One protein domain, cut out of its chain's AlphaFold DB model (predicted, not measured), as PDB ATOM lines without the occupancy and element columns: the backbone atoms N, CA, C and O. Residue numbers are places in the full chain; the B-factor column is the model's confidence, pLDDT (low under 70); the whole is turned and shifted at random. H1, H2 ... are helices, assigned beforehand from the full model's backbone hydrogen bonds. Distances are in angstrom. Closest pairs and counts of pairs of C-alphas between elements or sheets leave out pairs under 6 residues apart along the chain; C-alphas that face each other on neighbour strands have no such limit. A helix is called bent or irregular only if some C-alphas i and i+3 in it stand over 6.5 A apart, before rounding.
ATOM      1  N   THR A 292     222.333 201.776 161.106       80.56
ATOM      2  CA  THR A 292     221.707 203.105 161.176       80.56
ATOM      3  C   THR A 292     222.132 203.908 162.404       80.56
ATOM      4  O   THR A 292     221.977 205.123 162.416       80.56
ATOM      5  N   GLU A 293     222.626 203.247 163.455       84.38
ATOM      6  CA  GLU A 293     223.098 203.914 164.677       84.38
ATOM      7  C   GLU A 293     224.523 204.461 164.521       84.38
ATOM      8  O   GLU A 293     224.938 205.290 165.322       84.38
ATOM      9  N   LEU A 294     225.254 204.007 163.498       92.38
ATOM     10  CA  LEU A 294     226.658 204.335 163.257       92.38
ATOM     11  C   LEU A 294     226.901 204.769 161.789       92.38
ATOM     12  O   LEU A 294     227.602 204.073 161.041       92.38
ATOM     13  N   PRO A 295     226.276 205.874 161.328       92.75
ATOM     14  CA  PRO A 295     226.323 206.295 159.930       92.75
ATOM     15  C   PRO A 295     227.720 206.739 159.472       92.75
ATOM     16  O   PRO A 295     228.141 206.332 158.388       92.75
ATOM     17  N   ARG A 296     228.468 207.521 160.268       94.38
ATOM     18  CA  ARG A 296     229.819 207.963 159.874       94.38
ATOM     19  C   ARG A 296     230.787 206.801 159.891       94.38
ATOM     20  O   ARG A 296     231.612 206.682 158.995       94.38
ATOM     21  N   PHE A 297     230.660 205.909 160.872       94.69
ATOM     22  CA  PHE A 297     231.467 204.695 160.917       94.69
ATOM     23  C   PHE A 297     231.232 203.816 159.686       94.69
ATOM     24  O   PHE A 297     232.186 203.355 159.063       94.69
ATOM     25  N   LYS A 298     229.967 203.629 159.286       93.56
ATOM     26  CA  LYS A 298     229.614 202.923 158.051       93.56
ATOM     27  C   LYS A 298     230.231 203.592 156.821       93.56
ATOM     28  O   LYS A 298     230.799 202.893 155.980       93.56
ATOM     29  N   GLN A 299     230.139 204.918 156.714       93.50
ATOM     30  CA  GLN A 299     230.724 205.657 155.597       93.50
ATOM     31  C   GLN A 299     232.249 205.504 155.562       93.50
ATOM     32  O   GLN A 299     232.789 205.143 154.520       93.50
ATOM     33  N   LEU A 300     232.932 205.675 156.699       93.50
ATOM     34  CA  LEU A 300     234.379 205.483 156.817       93.50
ATOM     35  C   LEU A 300     234.797 204.076 156.367       93.50
ATOM     36  O   LEU A 300     235.760 203.920 155.621       93.50
ATOM     37  N   PHE A 301     234.045 203.050 156.771       88.56
ATOM     38  CA  PHE A 301     234.279 201.673 156.336       88.56
ATOM     39  C   PHE A 301     234.076 201.474 154.835       88.56
ATOM     40  O   PHE A 301     234.838 200.748 154.198       88.56
ATOM     41  N   THR A 302     233.054 202.110 154.269       92.12
ATOM     42  CA  THR A 302     232.749 202.031 152.837       92.12
ATOM     43  C   THR A 302     233.841 202.703 152.008       92.12
ATOM     44  O   THR A 302     234.306 202.129 151.024       92.12
ATOM     45  N   GLU A 303     234.304 203.878 152.442       93.06
ATOM     46  CA  GLU A 303     235.440 204.581 151.846       93.06
ATOM     47  C   GLU A 303     236.718 203.740 151.934       93.06
ATOM     48  O   GLU A 303     237.394 203.565 150.925       93.06
ATOM     49  N   TYR A 304     237.007 203.143 153.093       90.75
ATOM     50  CA  TYR A 304     238.179 202.287 153.284       90.75
ATOM     51  C   TYR A 304     238.173 201.055 152.366       90.75
ATOM     52  O   TYR A 304     239.157 200.803 151.678       90.75
ATOM     53  N   ILE A 305     237.057 200.316 152.291       90.38
ATOM     54  CA  ILE A 305     236.932 199.152 151.390       90.38
ATOM     55  C   ILE A 305     237.158 199.563 149.934       90.38
ATOM     56  O   ILE A 305     237.798 198.830 149.181       90.38
ATOM     57  N   LYS A 306     236.626 200.726 149.541       90.88
ATOM     58  CA  LYS A 306     236.764 201.245 148.182       90.88
ATOM     59  C   LYS A 306     238.207 201.648 147.865       90.88
ATOM     60  O   LYS A 306     238.674 201.320 146.781       90.88
ATOM     61  N   LEU A 307     238.876 202.354 148.777       89.88
ATOM     62  CA  LEU A 307     240.241 202.862 148.600       89.88
ATOM     63  C   LEU A 307     241.286 201.745 148.593       89.88
ATOM     64  O   LEU A 307     242.169 201.748 147.747       89.88
ATOM     65  N   GLU A 308     241.156 200.775 149.495       87.88
ATOM     66  CA  GLU A 308     242.063 199.622 149.587       87.88
ATOM     67  C   GLU A 308     241.713 198.505 148.591       87.88
ATOM     68  O   GLU A 308     242.296 197.422 148.640       87.88
ATOM     69  N   GLU A 309     240.700 198.725 147.745       85.31
ATOM     70  CA  GLU A 309     240.137 197.735 146.822       85.31
ATOM     71  C   GLU A 309     239.915 196.362 147.479       85.31
ATOM     72  O   GLU A 309     240.170 195.301 146.902       85.31
ATOM     73  N   MET A 310     239.429 196.367 148.725       84.31
ATOM     74  CA  MET A 310     239.315 195.170 149.554       84.31
ATOM     75  C   MET A 310     238.076 194.345 149.162       84.31
ATOM     76  O   MET A 310     237.115 194.206 149.918       84.31
ATOM     77  N   TYR A 311     238.107 193.782 147.953       86.31
ATOM     78  CA  TYR A 311     237.043 192.959 147.365       86.31
ATOM     79  C   TYR A 311     237.334 191.455 147.433       86.31
ATOM     80  O   TYR A 311     236.549 190.633 146.963       86.31
ATOM     81  N   GLU A 312     238.451 191.069 148.042       88.62
ATOM     82  CA  GLU A 312     238.766 189.670 148.293       88.62
ATOM     83  C   GLU A 312     238.017 189.163 149.529       88.62
ATOM     84  O   GLU A 312     238.210 189.640 150.651       88.62
ATOM     85  N   HIS A 313     237.198 188.127 149.335       88.50
ATOM     86  CA  HIS A 313     236.404 187.495 150.393       88.50
ATOM     87  C   HIS A 313     237.233 187.113 151.634       88.50
ATOM     88  O   HIS A 313     236.828 187.404 152.759       88.50
ATOM     89  N   HIS A 314     238.426 186.541 151.447       88.25
ATOM     90  CA  HIS A 314     239.287 186.105 152.551       88.25
ATOM     91  C   HIS A 314     239.765 187.269 153.432       88.25
ATOM     92  O   HIS A 314     239.717 187.157 154.660       88.25
ATOM     93  N   LYS A 315     240.155 188.402 152.829       89.12
ATOM     94  CA  LYS A 315     240.598 189.606 153.556       89.12
ATOM     95  C   LYS A 315     239.470 190.178 154.418       89.12
ATOM     96  O   LYS A 315     239.674 190.481 155.594       89.12
ATOM     97  N   LEU A 316     238.251 190.222 153.877       91.31
ATOM     98  CA  LEU A 316     237.058 190.681 154.597       91.31
ATOM     99  C   LEU A 316     236.734 189.794 155.810       91.31
ATOM    100  O   LEU A 316     236.470 190.297 156.904       91.31
ATOM    101  N   ILE A 317     236.796 188.469 155.650       90.81
ATOM    102  CA  ILE A 317     236.576 187.526 156.756       90.81
ATOM    103  C   ILE A 317     237.679 187.638 157.816       90.81
ATOM    104  O   ILE A 317     237.378 187.591 159.014       90.81
ATOM    105  N   GLN A 318     238.937 187.818 157.407       90.25
ATOM    106  CA  GLN A 318     240.050 188.030 158.331       90.25
ATOM    107  C   GLN A 318     239.849 189.304 159.160       90.25
ATOM    108  O   GLN A 318     239.994 189.258 160.383       90.25
ATOM    109  N   LEU A 319     239.420 190.403 158.534       88.81
ATOM    110  CA  LEU A 319     239.132 191.663 159.219       88.81
ATOM    111  C   LEU A 319     238.003 191.523 160.256       88.81
ATOM    112  O   LEU A 319     238.121 192.027 161.377       88.81
ATOM    113  N   ILE A 320     236.930 190.797 159.914       89.88
ATOM    114  CA  ILE A 320     235.822 190.494 160.838       89.88
ATOM    115  C   ILE A 320     236.328 189.703 162.046       89.88
ATOM    116  O   ILE A 320     235.982 190.023 163.185       89.88
ATOM    117  N   ARG A 321     237.140 188.665 161.811       86.69
ATOM    118  CA  ARG A 321     237.665 187.790 162.870       86.69
ATOM    119  C   ARG A 321     238.668 188.502 163.780       86.69
ATOM    120  O   ARG A 321     238.651 188.251 164.978       86.69
ATOM    121  N   ALA A 322     239.500 189.390 163.235       86.81
ATOM    122  CA  ALA A 322     240.496 190.139 164.003       86.81
ATOM    123  C   ALA A 322     239.867 191.158 164.977       86.81
ATOM    124  O   ALA A 322     240.404 191.411 166.059       86.81
ATOM    125  N   ASN A 323     238.714 191.729 164.617       85.75
ATOM    126  CA  ASN A 323     238.057 192.776 165.401       85.75
ATOM    127  C   ASN A 323     236.910 192.229 166.256       85.75
ATOM    128  O   ASN A 323     237.068 192.032 167.464       85.75
ATOM    129  N   HIS A 324     235.749 192.015 165.632       86.00
ATOM    130  CA  HIS A 324     234.558 191.456 166.259       86.00
ATOM    131  C   HIS A 324     233.569 190.989 165.184       86.00
ATOM    132  O   HIS A 324     233.354 191.677 164.187       86.00
ATOM    133  N   HIS A 325     232.878 189.870 165.416       83.56
ATOM    134  CA  HIS A 325     231.963 189.291 164.428       83.56
ATOM    135  C   HIS A 325     230.842 190.238 163.992       83.56
ATOM    136  O   HIS A 325     230.469 190.220 162.826       83.56
ATOM    137  N   SER A 326     230.334 191.105 164.877       86.12
ATOM    138  CA  SER A 326     229.323 192.129 164.536       86.12
ATOM    139  C   SER A 326     229.762 193.111 163.443       86.12
ATOM    140  O   SER A 326     228.901 193.754 162.851       86.12
ATOM    141  N   LEU A 327     231.060 193.205 163.129       89.56
ATOM    142  CA  LEU A 327     231.561 194.045 162.037       89.56
ATOM    143  C   LEU A 327     230.968 193.649 160.673       89.56
ATOM    144  O   LEU A 327     230.864 194.490 159.784       89.56
ATOM    145  N   HIS A 328     230.496 192.402 160.524       89.69
ATOM    146  CA  HIS A 328     229.801 191.953 159.314       89.69
ATOM    147  C   HIS A 328     228.604 192.839 158.940       89.69
ATOM    148  O   HIS A 328     228.303 192.958 157.760       89.69
ATOM    149  N   ILE A 329     227.942 193.484 159.912       89.62
ATOM    150  CA  ILE A 329     226.823 194.407 159.664       89.62
ATOM    151  C   ILE A 329     227.269 195.576 158.785       89.62
ATOM    152  O   ILE A 329     226.603 195.911 157.806       89.62
ATOM    153  N   PHE A 330     228.427 196.148 159.104       91.94
ATOM    154  CA  PHE A 330     228.998 197.282 158.388       91.94
ATOM    155  C   PHE A 330     229.601 196.852 157.057       91.94
ATOM    156  O   PHE A 330     229.327 197.483 156.045       91.94
ATOM    157  N   ILE A 331     230.329 195.732 157.031       92.06
ATOM    158  CA  ILE A 331     230.943 195.210 155.802       92.06
ATOM    159  C   ILE A 331     229.883 194.831 154.764       92.06
ATOM    160  O   ILE A 331     229.980 195.243 153.613       92.06
ATOM    161  N   VAL A 332     228.843 194.090 155.153       91.94
ATOM    162  CA  VAL A 332     227.757 193.711 154.234       91.94
ATOM    163  C   VAL A 332     227.029 194.953 153.735       91.94
ATOM    164  O   VAL A 332     226.768 195.056 152.539       91.94
ATOM    165  N   SER A 333     226.744 195.914 154.620       91.50
ATOM    166  CA  SER A 333     226.091 197.155 154.209       91.50
ATOM    167  C   SER A 333     226.945 197.971 153.237       91.50
ATOM    168  O   SER A 333     226.395 198.470 152.262       91.50
ATOM    169  N   ALA A 334     228.253 198.090 153.479       91.94
ATOM    170  CA  ALA A 334     229.186 198.798 152.606       91.94
ATOM    171  C   ALA A 334     229.288 198.131 151.226       91.94
ATOM    172  O   ALA A 334     229.225 198.795 150.197       91.94
ATOM    173  N   LEU A 335     229.375 196.798 151.181       93.00
ATOM    174  CA  LEU A 335     229.415 196.053 149.920       93.00
ATOM    175  C   LEU A 335     228.128 196.213 149.105       93.00
ATOM    176  O   LEU A 335     228.205 196.299 147.883       93.00
ATOM    177  N   CYS A 336     226.962 196.283 149.755       91.62
ATOM    178  CA  CYS A 336     225.700 196.575 149.066       91.62
ATOM    179  C   CYS A 336     225.705 197.987 148.454       91.62
ATOM    180  O   CYS A 336     225.298 198.148 147.309       91.62
ATOM    181  N   GLU A 337     226.229 198.995 149.162       91.12
ATOM    182  CA  GLU A 337     226.375 200.360 148.622       91.12
ATOM    183  C   GLU A 337     227.354 200.430 147.445       91.12
ATOM    184  O   GLU A 337     227.139 201.182 146.498       91.12
ATOM    185  N   LEU A 338     228.389 199.590 147.459       92.19
ATOM    186  CA  LEU A 338     229.340 199.427 146.358       92.19
ATOM    187  C   LEU A 338     228.835 198.476 145.252       92.19
ATOM    188  O   LEU A 338     229.609 198.101 144.370       92.19
ATOM    189  N   GLN A 339     227.563 198.059 145.295       91.44
ATOM    190  CA  GLN A 339     226.922 197.131 144.349       91.44
ATOM    191  C   GLN A 339     227.596 195.743 144.253       91.44
ATOM    192  O   GLN A 339     227.391 194.994 143.299       91.44
ATOM    193  N   LYS A 340     228.376 195.344 145.266       92.12
ATOM    194  CA  LYS A 340     229.061 194.041 145.377       92.12
ATOM    195  C   LYS A 340     228.197 193.011 146.119       92.12
ATOM    196  O   LYS A 340     228.628 192.392 147.092       92.12
ATOM    197  N   HIS A 341     226.964 192.828 145.655       92.81
ATOM    198  CA  HIS A 341     225.935 192.017 146.318       92.81
ATOM    199  C   HIS A 341     226.311 190.539 146.498       92.81
ATOM    200  O   HIS A 341     226.093 189.969 147.567       92.81
ATOM    201  N   GLU A 342     226.918 189.919 145.486       92.00
ATOM    202  CA  GLU A 342     227.347 188.515 145.549       92.00
ATOM    203  C   GLU A 342     228.430 188.300 146.611       92.00
ATOM    204  O   GLU A 342     228.364 187.359 147.405       92.00
ATOM    205  N   LEU A 343     229.394 189.222 146.692       93.19
ATOM    206  CA  LEU A 343     230.444 189.197 147.707       93.19
ATOM    207  C   LEU A 343     229.866 189.423 149.109       93.19
ATOM    208  O   LEU A 343     230.243 188.725 150.051       93.19
ATOM    209  N   ALA A 344     228.913 190.350 149.247       92.88
ATOM    210  CA  ALA A 344     228.200 190.586 150.500       92.88
ATOM    211  C   ALA A 344     227.484 189.314 150.987       92.88
ATOM    212  O   ALA A 344     227.562 188.956 152.167       92.88
ATOM    213  N   PHE A 345     226.851 188.579 150.069       93.38
ATOM    214  CA  PHE A 345     226.226 187.299 150.376       93.38
ATOM    215  C   PHE A 345     227.246 186.211 150.733       93.38
ATOM    216  O   PHE A 345     227.040 185.474 151.700       93.38
ATOM    217  N   ALA A 346     228.368 186.130 150.013       92.56
ATOM    218  CA  ALA A 346     229.448 185.190 150.307       92.56
ATOM    219  C   ALA A 346     230.034 185.406 151.715       92.56
ATOM    220  O   ALA A 346     230.277 184.441 152.443       92.56
ATOM    221  N   VAL A 347     230.197 186.665 152.141       91.88
ATOM    222  CA  VAL A 347     230.632 187.010 153.504       91.88
ATOM    223  C   VAL A 347     229.619 186.523 154.547       91.88
ATOM    224  O   VAL A 347     230.016 185.895 155.530       91.88
ATOM    225  N   LEU A 348     228.314 186.742 154.330       89.19
ATOM    226  CA  LEU A 348     227.268 186.232 155.229       89.19
ATOM    227  C   LEU A 348     227.248 184.701 155.297       89.19
ATOM    228  O   LEU A 348     227.152 184.145 156.392       89.19
ATOM    229  N   LYS A 349     227.379 184.012 154.156       89.62
ATOM    230  CA  LYS A 349     227.444 182.542 154.090       89.62
ATOM    231  C   LYS A 349     228.582 181.989 154.952       89.62
ATOM    232  O   LYS A 349     228.385 181.018 155.678       89.62
ATOM    233  N   SER A 350     229.747 182.638 154.963       88.69
ATOM    234  CA  SER A 350     230.894 182.223 155.790       88.69
ATOM    235  C   SER A 350     230.694 182.394 157.300       88.69
ATOM    236  O   SER A 350     231.495 181.886 158.085       88.69
ATOM    237  N   LEU A 351     229.632 183.083 157.717       85.31
ATOM    238  CA  LEU A 351     229.243 183.276 159.114       85.31
ATOM    239  C   LEU A 351     228.072 182.356 159.519       85.31
ATOM    240  O   LEU A 351     227.485 182.532 160.585       85.31
ATOM    241  N   ALA A 352     227.739 181.345 158.707       82.12
ATOM    242  CA  ALA A 352     226.636 180.410 158.956       82.12
ATOM    243  C   ALA A 352     226.694 179.707 160.327       82.12
ATOM    244  O   ALA A 352     225.651 179.359 160.879       82.12
ATOM    245  N   SER A 353     227.887 179.539 160.909       79.00
ATOM    246  CA  SER A 353     228.075 178.925 162.233       79.00
ATOM    247  C   SER A 353     227.347 179.661 163.367       79.00
ATOM    248  O   SER A 353     227.057 179.057 164.396       79.00
ATOM    249  N   TYR A 354     226.990 180.937 163.181       74.06
ATOM    250  CA  TYR A 354     226.198 181.711 164.144       74.06
ATOM    251  C   TYR A 354     224.682 181.455 164.059       74.06
ATOM    252  O   TYR A 354     223.920 181.959 164.892       74.06
ATOM    253  N   GLY A 355     224.225 180.672 163.076       75.19
ATOM    254  CA  GLY A 355     222.858 180.161 162.978       75.19
ATOM    255  C   GLY A 355     221.775 181.245 163.054       75.19
ATOM    256  O   GLY A 355     221.828 182.270 162.373       75.19
ATOM    257  N   GLN A 356     220.785 181.030 163.925       70.94
ATOM    258  CA  GLN A 356     219.626 181.919 164.090       70.94
ATOM    259  C   GLN A 356     219.989 183.346 164.529       70.94
ATOM    260  O   GLN A 356     219.217 184.271 164.284       70.94
ATOM    261  N   LEU A 357     221.139 183.561 165.181       71.81
ATOM    262  CA  LEU A 357     221.562 184.908 165.581       71.81
ATOM    263  C   LEU A 357     221.934 185.759 164.361       71.81
ATOM    264  O   LEU A 357     221.624 186.950 164.336       71.81
ATOM    265  N   LEU A 358     222.515 185.143 163.326       74.38
ATOM    266  CA  LEU A 358     222.811 185.808 162.056       74.38
ATOM    267  C   LEU A 358     221.521 186.231 161.339       74.38
ATOM    268  O   LEU A 358     221.438 187.328 160.801       74.38
ATOM    269  N   CYS A 359     220.473 185.409 161.426       67.94
ATOM    270  CA  CYS A 359     219.148 185.712 160.879       67.94
ATOM    271  C   CYS A 359     218.425 186.863 161.599       67.94
ATOM    272  O   CYS A 359     217.387 187.324 161.132       67.94
ATOM    273  N   LYS A 360     218.918 187.314 162.756       69.81
ATOM    274  CA  LYS A 360     218.417 188.503 163.468       69.81
ATOM    275  C   LYS A 360     219.269 189.743 163.193       69.81
ATOM    276  O   LYS A 360     218.963 190.808 163.720       69.81
ATOM    277  N   SER A 361     220.335 189.596 162.406       75.81
ATOM    278  CA  SER A 361     221.256 190.676 162.080       75.81
ATOM    279  C   SER A 361     220.625 191.668 161.095       75.81
ATOM    280  O   SER A 361     220.062 191.234 160.085       75.81
ATOM    281  N   PRO A 362     220.782 192.988 161.316       78.88
ATOM    282  CA  PRO A 362     220.420 194.016 160.338       78.88
ATOM    283  C   PRO A 362     221.068 193.802 158.963       78.88
ATOM    284  O   PRO A 362     220.459 194.108 157.944       78.88
ATOM    285  N   ALA A 363     222.254 193.180 158.917       84.25
ATOM    286  CA  ALA A 363     222.979 192.872 157.680       84.25
ATOM    287  C   ALA A 363     222.130 192.094 156.659       84.25
ATOM    288  O   ALA A 363     222.185 192.353 155.458       84.25
ATOM    289  N   PHE A 364     221.332 191.143 157.152       83.88
ATOM    290  CA  PHE A 364     220.471 190.304 156.324       83.88
ATOM    291  C   PHE A 364     219.329 191.113 155.704       83.88
ATOM    292  O   PHE A 364     218.988 190.914 154.542       83.88
ATOM    293  N   VAL A 365     218.756 192.037 156.483       82.88
ATOM    294  CA  VAL A 365     217.689 192.937 156.031       82.88
ATOM    295  C   VAL A 365     218.225 193.871 154.950       82.88
ATOM    296  O   VAL A 365     217.598 193.979 153.901       82.88
ATOM    297  N   THR A 366     219.403 194.464 155.159       86.12
ATOM    298  CA  THR A 366     220.046 195.349 154.179       86.12
ATOM    299  C   THR A 366     220.274 194.647 152.840       86.12
ATOM    300  O   THR A 366     219.878 195.173 151.803       86.12
ATOM    301  N   LEU A 367     220.847 193.438 152.855       88.38
ATOM    302  CA  LEU A 367     221.114 192.678 151.629       88.38
ATOM    303  C   LEU A 367     219.822 192.233 150.920       88.38
ATOM    304  O   LEU A 367     219.725 192.276 149.692       88.38
ATOM    305  N   LEU A 368     218.804 191.812 151.677       86.88
ATOM    306  CA  LEU A 368     217.499 191.459 151.110       86.88
ATOM    307  C   LEU A 368     216.818 192.669 150.465       86.88
ATOM    308  O   LEU A 368     216.226 192.536 149.398       86.88
ATOM    309  N   GLN A 369     216.892 193.842 151.095       86.00
ATOM    310  CA  GLN A 369     216.318 195.072 150.556       86.00
ATOM    311  C   GLN A 369     217.025 195.521 149.278       86.00
ATOM    312  O   GLN A 369     216.342 195.865 148.316       86.00
ATOM    313  N   SER A 370     218.361 195.484 149.248       87.06
ATOM    314  CA  SER A 370     219.126 195.962 148.093       87.06
ATOM    315  C   SER A 370     218.953 195.072 146.857       87.06
ATOM    316  O   SER A 370     218.960 195.564 145.738       87.06
ATOM    317  N   THR A 371     218.708 193.773 147.046       87.94
ATOM    318  CA  THR A 371     218.531 192.807 145.943       87.94
ATOM    319  C   THR A 371     217.091 192.693 145.428       87.94
ATOM    320  O   THR A 371     216.874 192.196 144.327       87.94
ATOM    321  N   LYS A 372     216.087 193.145 146.193       83.25
ATOM    322  CA  LYS A 372     214.661 192.882 145.918       83.25
ATOM    323  C   LYS A 372     214.135 193.506 144.622       83.25
ATOM    324  O   LYS A 372     213.294 192.909 143.958       83.25
ATOM    325  N   ASN A 373     214.571 194.722 144.308       78.88
ATOM    326  CA  ASN A 373     214.007 195.515 143.211       78.88
ATOM    327  C   ASN A 373     214.900 195.526 141.960       78.88
ATOM    328  O   ASN A 373     214.570 196.200 140.987       78.88
ATOM    329  N   GLU A 374     216.021 194.800 141.972       83.19
ATOM    330  CA  GLU A 374     216.962 194.753 140.854       83.19
ATOM    331  C   GLU A 374     216.759 193.477 140.021       83.19
ATOM    332  O   GLU A 374     217.065 192.383 140.499       83.19
ATOM    333  N   PRO A 375     216.308 193.576 138.751       82.75
ATOM    334  CA  PRO A 375     216.003 192.403 137.924       82.75
ATOM    335  C   PRO A 375     217.189 191.446 137.756       82.75
ATOM    336  O   PRO A 375     217.017 190.231 137.723       82.75
ATOM    337  N   LYS A 376     218.408 191.998 137.692       86.75
ATOM    338  CA  LYS A 376     219.655 191.235 137.536       86.75
ATOM    339  C   LYS A 376     220.031 190.426 138.784       86.75
ATOM    340  O   LYS A 376     220.850 189.523 138.678       86.75
ATOM    341  N   LEU A 377     219.446 190.737 139.943       88.19
ATOM    342  CA  LEU A 377     219.766 190.118 141.233       88.19
ATOM    343  C   LEU A 377     218.640 189.227 141.768       88.19
ATOM    344  O   LEU A 377     218.737 188.743 142.892       88.19
ATOM    345  N   LEU A 378     217.585 188.971 140.987       84.50
ATOM    346  CA  LEU A 378     216.450 188.150 141.424       84.50
ATOM    347  C   LEU A 378     216.857 186.710 141.782       84.50
ATOM    348  O   LEU A 378     216.342 186.155 142.754       84.50
ATOM    349  N   SER A 379     217.809 186.121 141.049       88.06
ATOM    350  CA  SER A 379     218.373 184.801 141.370       88.06
ATOM    351  C   SER A 379     219.088 184.816 142.724       88.06
ATOM    352  O   SER A 379     218.785 184.006 143.600       88.06
ATOM    353  N   LEU A 380     219.963 185.803 142.936       89.56
ATOM    354  CA  LEU A 380     220.666 186.015 144.199       89.56
ATOM    355  C   LEU A 380     219.680 186.256 145.353       89.56
ATOM    356  O   LEU A 380     219.847 185.704 146.438       89.56
ATOM    357  N   HIS A 381     218.622 187.034 145.122       87.19
ATOM    358  CA  HIS A 381     217.569 187.294 146.100       87.19
ATOM    359  C   HIS A 381     216.877 185.997 146.557       87.19
ATOM    360  O   HIS A 381     216.715 185.764 147.759       87.19
ATOM    361  N   ALA A 382     216.532 185.111 145.615       86.25
ATOM    362  CA  ALA A 382     215.961 183.799 145.918       86.25
ATOM    363  C   ALA A 382     216.939 182.901 146.704       86.25
ATOM    364  O   ALA A 382     216.538 182.226 147.662       86.25
ATOM    365  N   GLU A 383     218.234 182.933 146.372       89.38
ATOM    366  CA  GLU A 383     219.264 182.212 147.125       89.38
ATOM    367  C   GLU A 383     219.404 182.721 148.564       89.38
ATOM    368  O   GLU A 383     219.500 181.915 149.495       89.38
ATOM    369  N   ILE A 384     219.386 184.042 148.774       88.25
ATOM    370  CA  ILE A 384     219.473 184.651 150.109       88.25
ATOM    371  C   ILE A 384     218.295 184.198 150.976       88.25
ATOM    372  O   ILE A 384     218.489 183.827 152.137       88.25
ATOM    373  N   ILE A 385     217.080 184.168 150.420       85.31
ATOM    374  CA  ILE A 385     215.883 183.686 151.125       85.31
ATOM    375  C   ILE A 385     215.994 182.194 151.451       85.31
ATOM    376  O   ILE A 385     215.646 181.776 152.557       85.31
ATOM    377  N   THR A 386     216.503 181.386 150.523       86.81
ATOM    378  CA  THR A 386     216.705 179.948 150.743       86.81
ATOM    379  C   THR A 386     217.719 179.697 151.860       86.81
ATOM    380  O   THR A 386     217.462 178.914 152.775       86.81
ATOM    381  N   PHE A 387     218.833 180.431 151.848       87.12
ATOM    382  CA  PHE A 387     219.845 180.383 152.901       87.12
ATOM    383  C   PHE A 387     219.305 180.869 154.255       87.12
ATOM    384  O   PHE A 387     219.572 180.268 155.294       87.12
ATOM    385  N   TYR A 388     218.475 181.912 154.266       83.50
ATOM    386  CA  TYR A 388     217.792 182.353 155.480       83.50
ATOM    387  C   TYR A 388     216.898 181.254 156.073       83.50
ATOM    388  O   TYR A 388     216.955 180.965 157.272       83.50
ATOM    389  N   ARG A 389     216.069 180.618 155.232       81.50
ATOM    390  CA  ARG A 389     215.159 179.541 155.652       81.50
ATOM    391  C   ARG A 389     215.924 178.350 156.225       81.50
ATOM    392  O   ARG A 389     215.473 177.788 157.226       81.50
ATOM    393  N   SER A 390     217.074 177.997 155.644       84.12
ATOM    394  CA  SER A 390     217.902 176.889 156.133       84.12
ATOM    395  C   SER A 390     218.510 177.180 157.510       84.12
ATOM    396  O   SER A 390     218.444 176.329 158.396       84.12
ATOM    397  N   LEU A 391     219.000 178.402 157.749       80.50
ATOM    398  CA  LEU A 391     219.548 178.811 159.051       80.50
ATOM    399  C   LEU A 391     218.490 178.893 160.163       80.50
ATOM    400  O   LEU A 391     218.790 178.630 161.330       80.50
ATOM    401  N   ASN A 392     217.248 179.236 159.818       73.69
ATOM    402  CA  ASN A 392     216.147 179.364 160.773       73.69
ATOM    403  C   ASN A 392     215.266 178.112 160.911       73.69
ATOM    404  O   ASN A 392     214.240 178.169 161.593       73.69
ATOM    405  N   LYS A 393     215.647 176.979 160.300       71.25
ATOM    406  CA  LYS A 393     214.852 175.734 160.301       71.25
ATOM    407  C   LYS A 393     213.394 175.959 159.858       71.25
ATOM    408  O   LYS A 393     212.475 175.367 160.412       71.25
ATOM    409  N   GLY A 394     213.170 176.867 158.907       58.38
ATOM    410  CA  GLY A 394     211.835 177.205 158.403       58.38
ATOM    411  C   GLY A 394     211.027 178.215 159.234       58.38
ATOM    412  O   GLY A 394     209.970 178.641 158.774       58.38
ATOM    413  N   HIS A 395     211.503 178.673 160.398       56.28
ATOM    414  CA  HIS A 395     210.819 179.731 161.151       56.28
ATOM    415  C   HIS A 395     211.091 181.123 160.560       56.28
ATOM    416  O   HIS A 395     212.234 181.548 160.394       56.28
ATOM    417  N   VAL A 396     210.032 181.878 160.274       56.50
ATOM    418  CA  VAL A 396     210.151 183.245 159.756       56.50
ATOM    419  C   VAL A 396     210.185 184.227 160.928       56.50
ATOM    420  O   VAL A 396     209.240 184.310 161.708       56.50
ATOM    421  N   ASN A 397     211.279 184.978 161.075       59.59
ATOM    422  CA  ASN A 397     211.360 186.036 162.080       59.59
ATOM    423  C   ASN A 397     210.534 187.254 161.628       59.59
ATOM    424  O   ASN A 397     210.662 187.688 160.481       59.59
ATOM    425  N   TYR A 398     209.738 187.842 162.524       54.47
ATOM    426  CA  TYR A 398     208.771 188.909 162.210       54.47
ATOM    427  C   TYR A 398     209.349 190.114 161.426       54.47
ATOM    428  O   TYR A 398     208.702 190.558 160.478       54.47
ATOM    429  N   PRO A 399     210.578 190.610 161.699       57.03
ATOM    430  CA  PRO A 399     211.167 191.719 160.935       57.03
ATOM    431  C   PRO A 399     211.496 191.371 159.473       57.03
ATOM    432  O   PRO A 399     211.582 192.258 158.632       57.03
ATOM    433  N   ILE A 400     211.692 190.085 159.167       58.25
ATOM    434  CA  ILE A 400     212.097 189.588 157.842       58.25
ATOM    435  C   ILE A 400     210.895 188.971 157.103       58.25
ATOM    436  O   ILE A 400     210.884 188.897 155.874       58.25
ATOM    437  N   ALA A 401     209.821 188.636 157.826       59.03
ATOM    438  CA  ALA A 401     208.560 188.139 157.277       59.03
ATOM    439  C   ALA A 401     207.989 189.042 156.173       59.03
ATOM    440  O   ALA A 401     207.599 188.552 155.113       59.03
ATOM    441  N   ALA A 402     208.038 190.365 156.367       58.34
ATOM    442  CA  ALA A 402     207.581 191.350 155.382       58.34
ATOM    443  C   ALA A 402     208.330 191.281 154.030       58.34
ATOM    444  O   ALA A 402     207.813 191.739 153.008       58.34
ATOM    445  N   TYR A 403     209.532 190.698 154.017       56.50
ATOM    446  CA  TYR A 403     210.389 190.575 152.836       56.50
ATOM    447  C   TYR A 403     210.343 189.175 152.208       56.50
ATOM    448  O   TYR A 403     210.609 189.053 151.019       56.50
ATOM    449  N   ILE A 404     209.959 188.141 152.966       57.91
ATOM    450  CA  ILE A 404     209.932 186.739 152.505       57.91
ATOM    451  C   ILE A 404     208.566 186.332 151.922       57.91
ATOM    452  O   ILE A 404     208.515 185.478 151.040       57.91
ATOM    453  N   HIS A 405     207.456 186.930 152.369       50.84
ATOM    454  CA  HIS A 405     206.097 186.492 151.996       50.84
ATOM    455  C   HIS A 405     205.596 186.943 150.609       50.84
ATOM    456  O   HIS A 405     204.426 186.738 150.300       50.84
ATOM    457  N   LYS A 406     206.437 187.555 149.764       42.72
ATOM    458  CA  LYS A 406     206.015 188.106 148.458       42.72
ATOM    459  C   LYS A 406     206.547 187.374 147.221       42.72
ATOM    460  O   LYS A 406     206.338 187.868 146.121       42.72
TER     461      LYS A 406
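This is residues 292 to 406 of the 409 residues of an uncharacterized protein of Candida parapsilosis (strain CDC 317 / ATCC MYA-4646) (UniProt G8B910). Look for a core of four helices, H3, H4, H6 and H7, that run roughly along one another, with H2 packed on H3 and H4. H1 crosses H3 toward one end of the longest axis, H8 lies toward the other end, and H5 lies across the last turn of H7. The printed part has 115 residues with eight named helices, H1 to H8 in chain order, and no named strand; the class is all helix. The whole is compact, with a radius of gyration of the C-alphas of 13.6 A, and rounded, spanning 38 by 30 by 26 A.

Find C-alpha 295 at (226.323, 206.295, 159.930); from there H1 runs 18.3 A to residue 307. H2 holds residues 313 to 323, 16.0 A, and H3 residues 325 to 337, 20.1 A. H3 is neither bent nor irregular, but only just: C-alphas 325 and 328 are 6.2 A apart. Next come H4, residues 341 to 349, 12.3 A; H5, residues 352 to 360, 12.4 A; and H6, residues 362 to 372, 15.6 A. H7, the longest, runs 25.4 A from residue 375 to C-alpha 391 at (219.548, 178.811, 159.051). H8, residues 398 to 404, 10.0 A, ends at C-alpha 404 at (209.932, 186.739, 152.505). H5, H7 and H8 are irregular: C-alphas 353 and 356 are 9.2 A apart, 376 and 379 7.6 A, and, only just, 399 and 402 6.6 A.

Start at H1, which touches H3 at a steep tilt of 70.0 degrees, only just short of about perpendicular; their closest C-alphas, of Thr 302 and Ala 334, are 4.8 A apart. H2 and H3 form a helical hairpin, closest at Ile 320 and Leu 327, C-alphas 5.7 A apart; H3 touches H2 with residues 326 to 331 alone. H3 and H4 form another, at a shallow tilt of 14 degrees, with the C-alphas of Val 332 and Ala 344 closest at 4.9 A. H6 touches H3 the same way at 22 degrees, a shallow tilt; the closest C-alphas, of Ile 329 and Ala 363, are 4.6 A apart. H6 and H7 are a third hairpin, closest at Thr 371 and Leu 377, C-alphas 5.6 A apart. H5 is about perpendicular to H7 at 77 degrees and touches its residues 388 to 391 alone, with the C-alphas of Gly 355 and Leu 391 closest at 5.3 A. H8 only just touches H6, with 3 pairs of C-alphas within 8 A, the closest those of Val 365 and Ile 400 at 6.8 A. Every O i to N i+4 pair is within hydrogen-bond range in H1, H2, H4 and H6; H3 has 7 of 9, H7 11 of 13, H5 1 of 5 but 5 of 6 O i to N i+3 pairs, and H8 1 of 3 but 3 of 4.

The two C-alphas farthest apart, of Leu 307 and Gly 394, are 39.5 A apart. The printed part has no cut, and no link is long. Look for low confidence, under 70, at residues 359 to 360 and 394 to 406; the mean pLDDT of the printed part is 83.2.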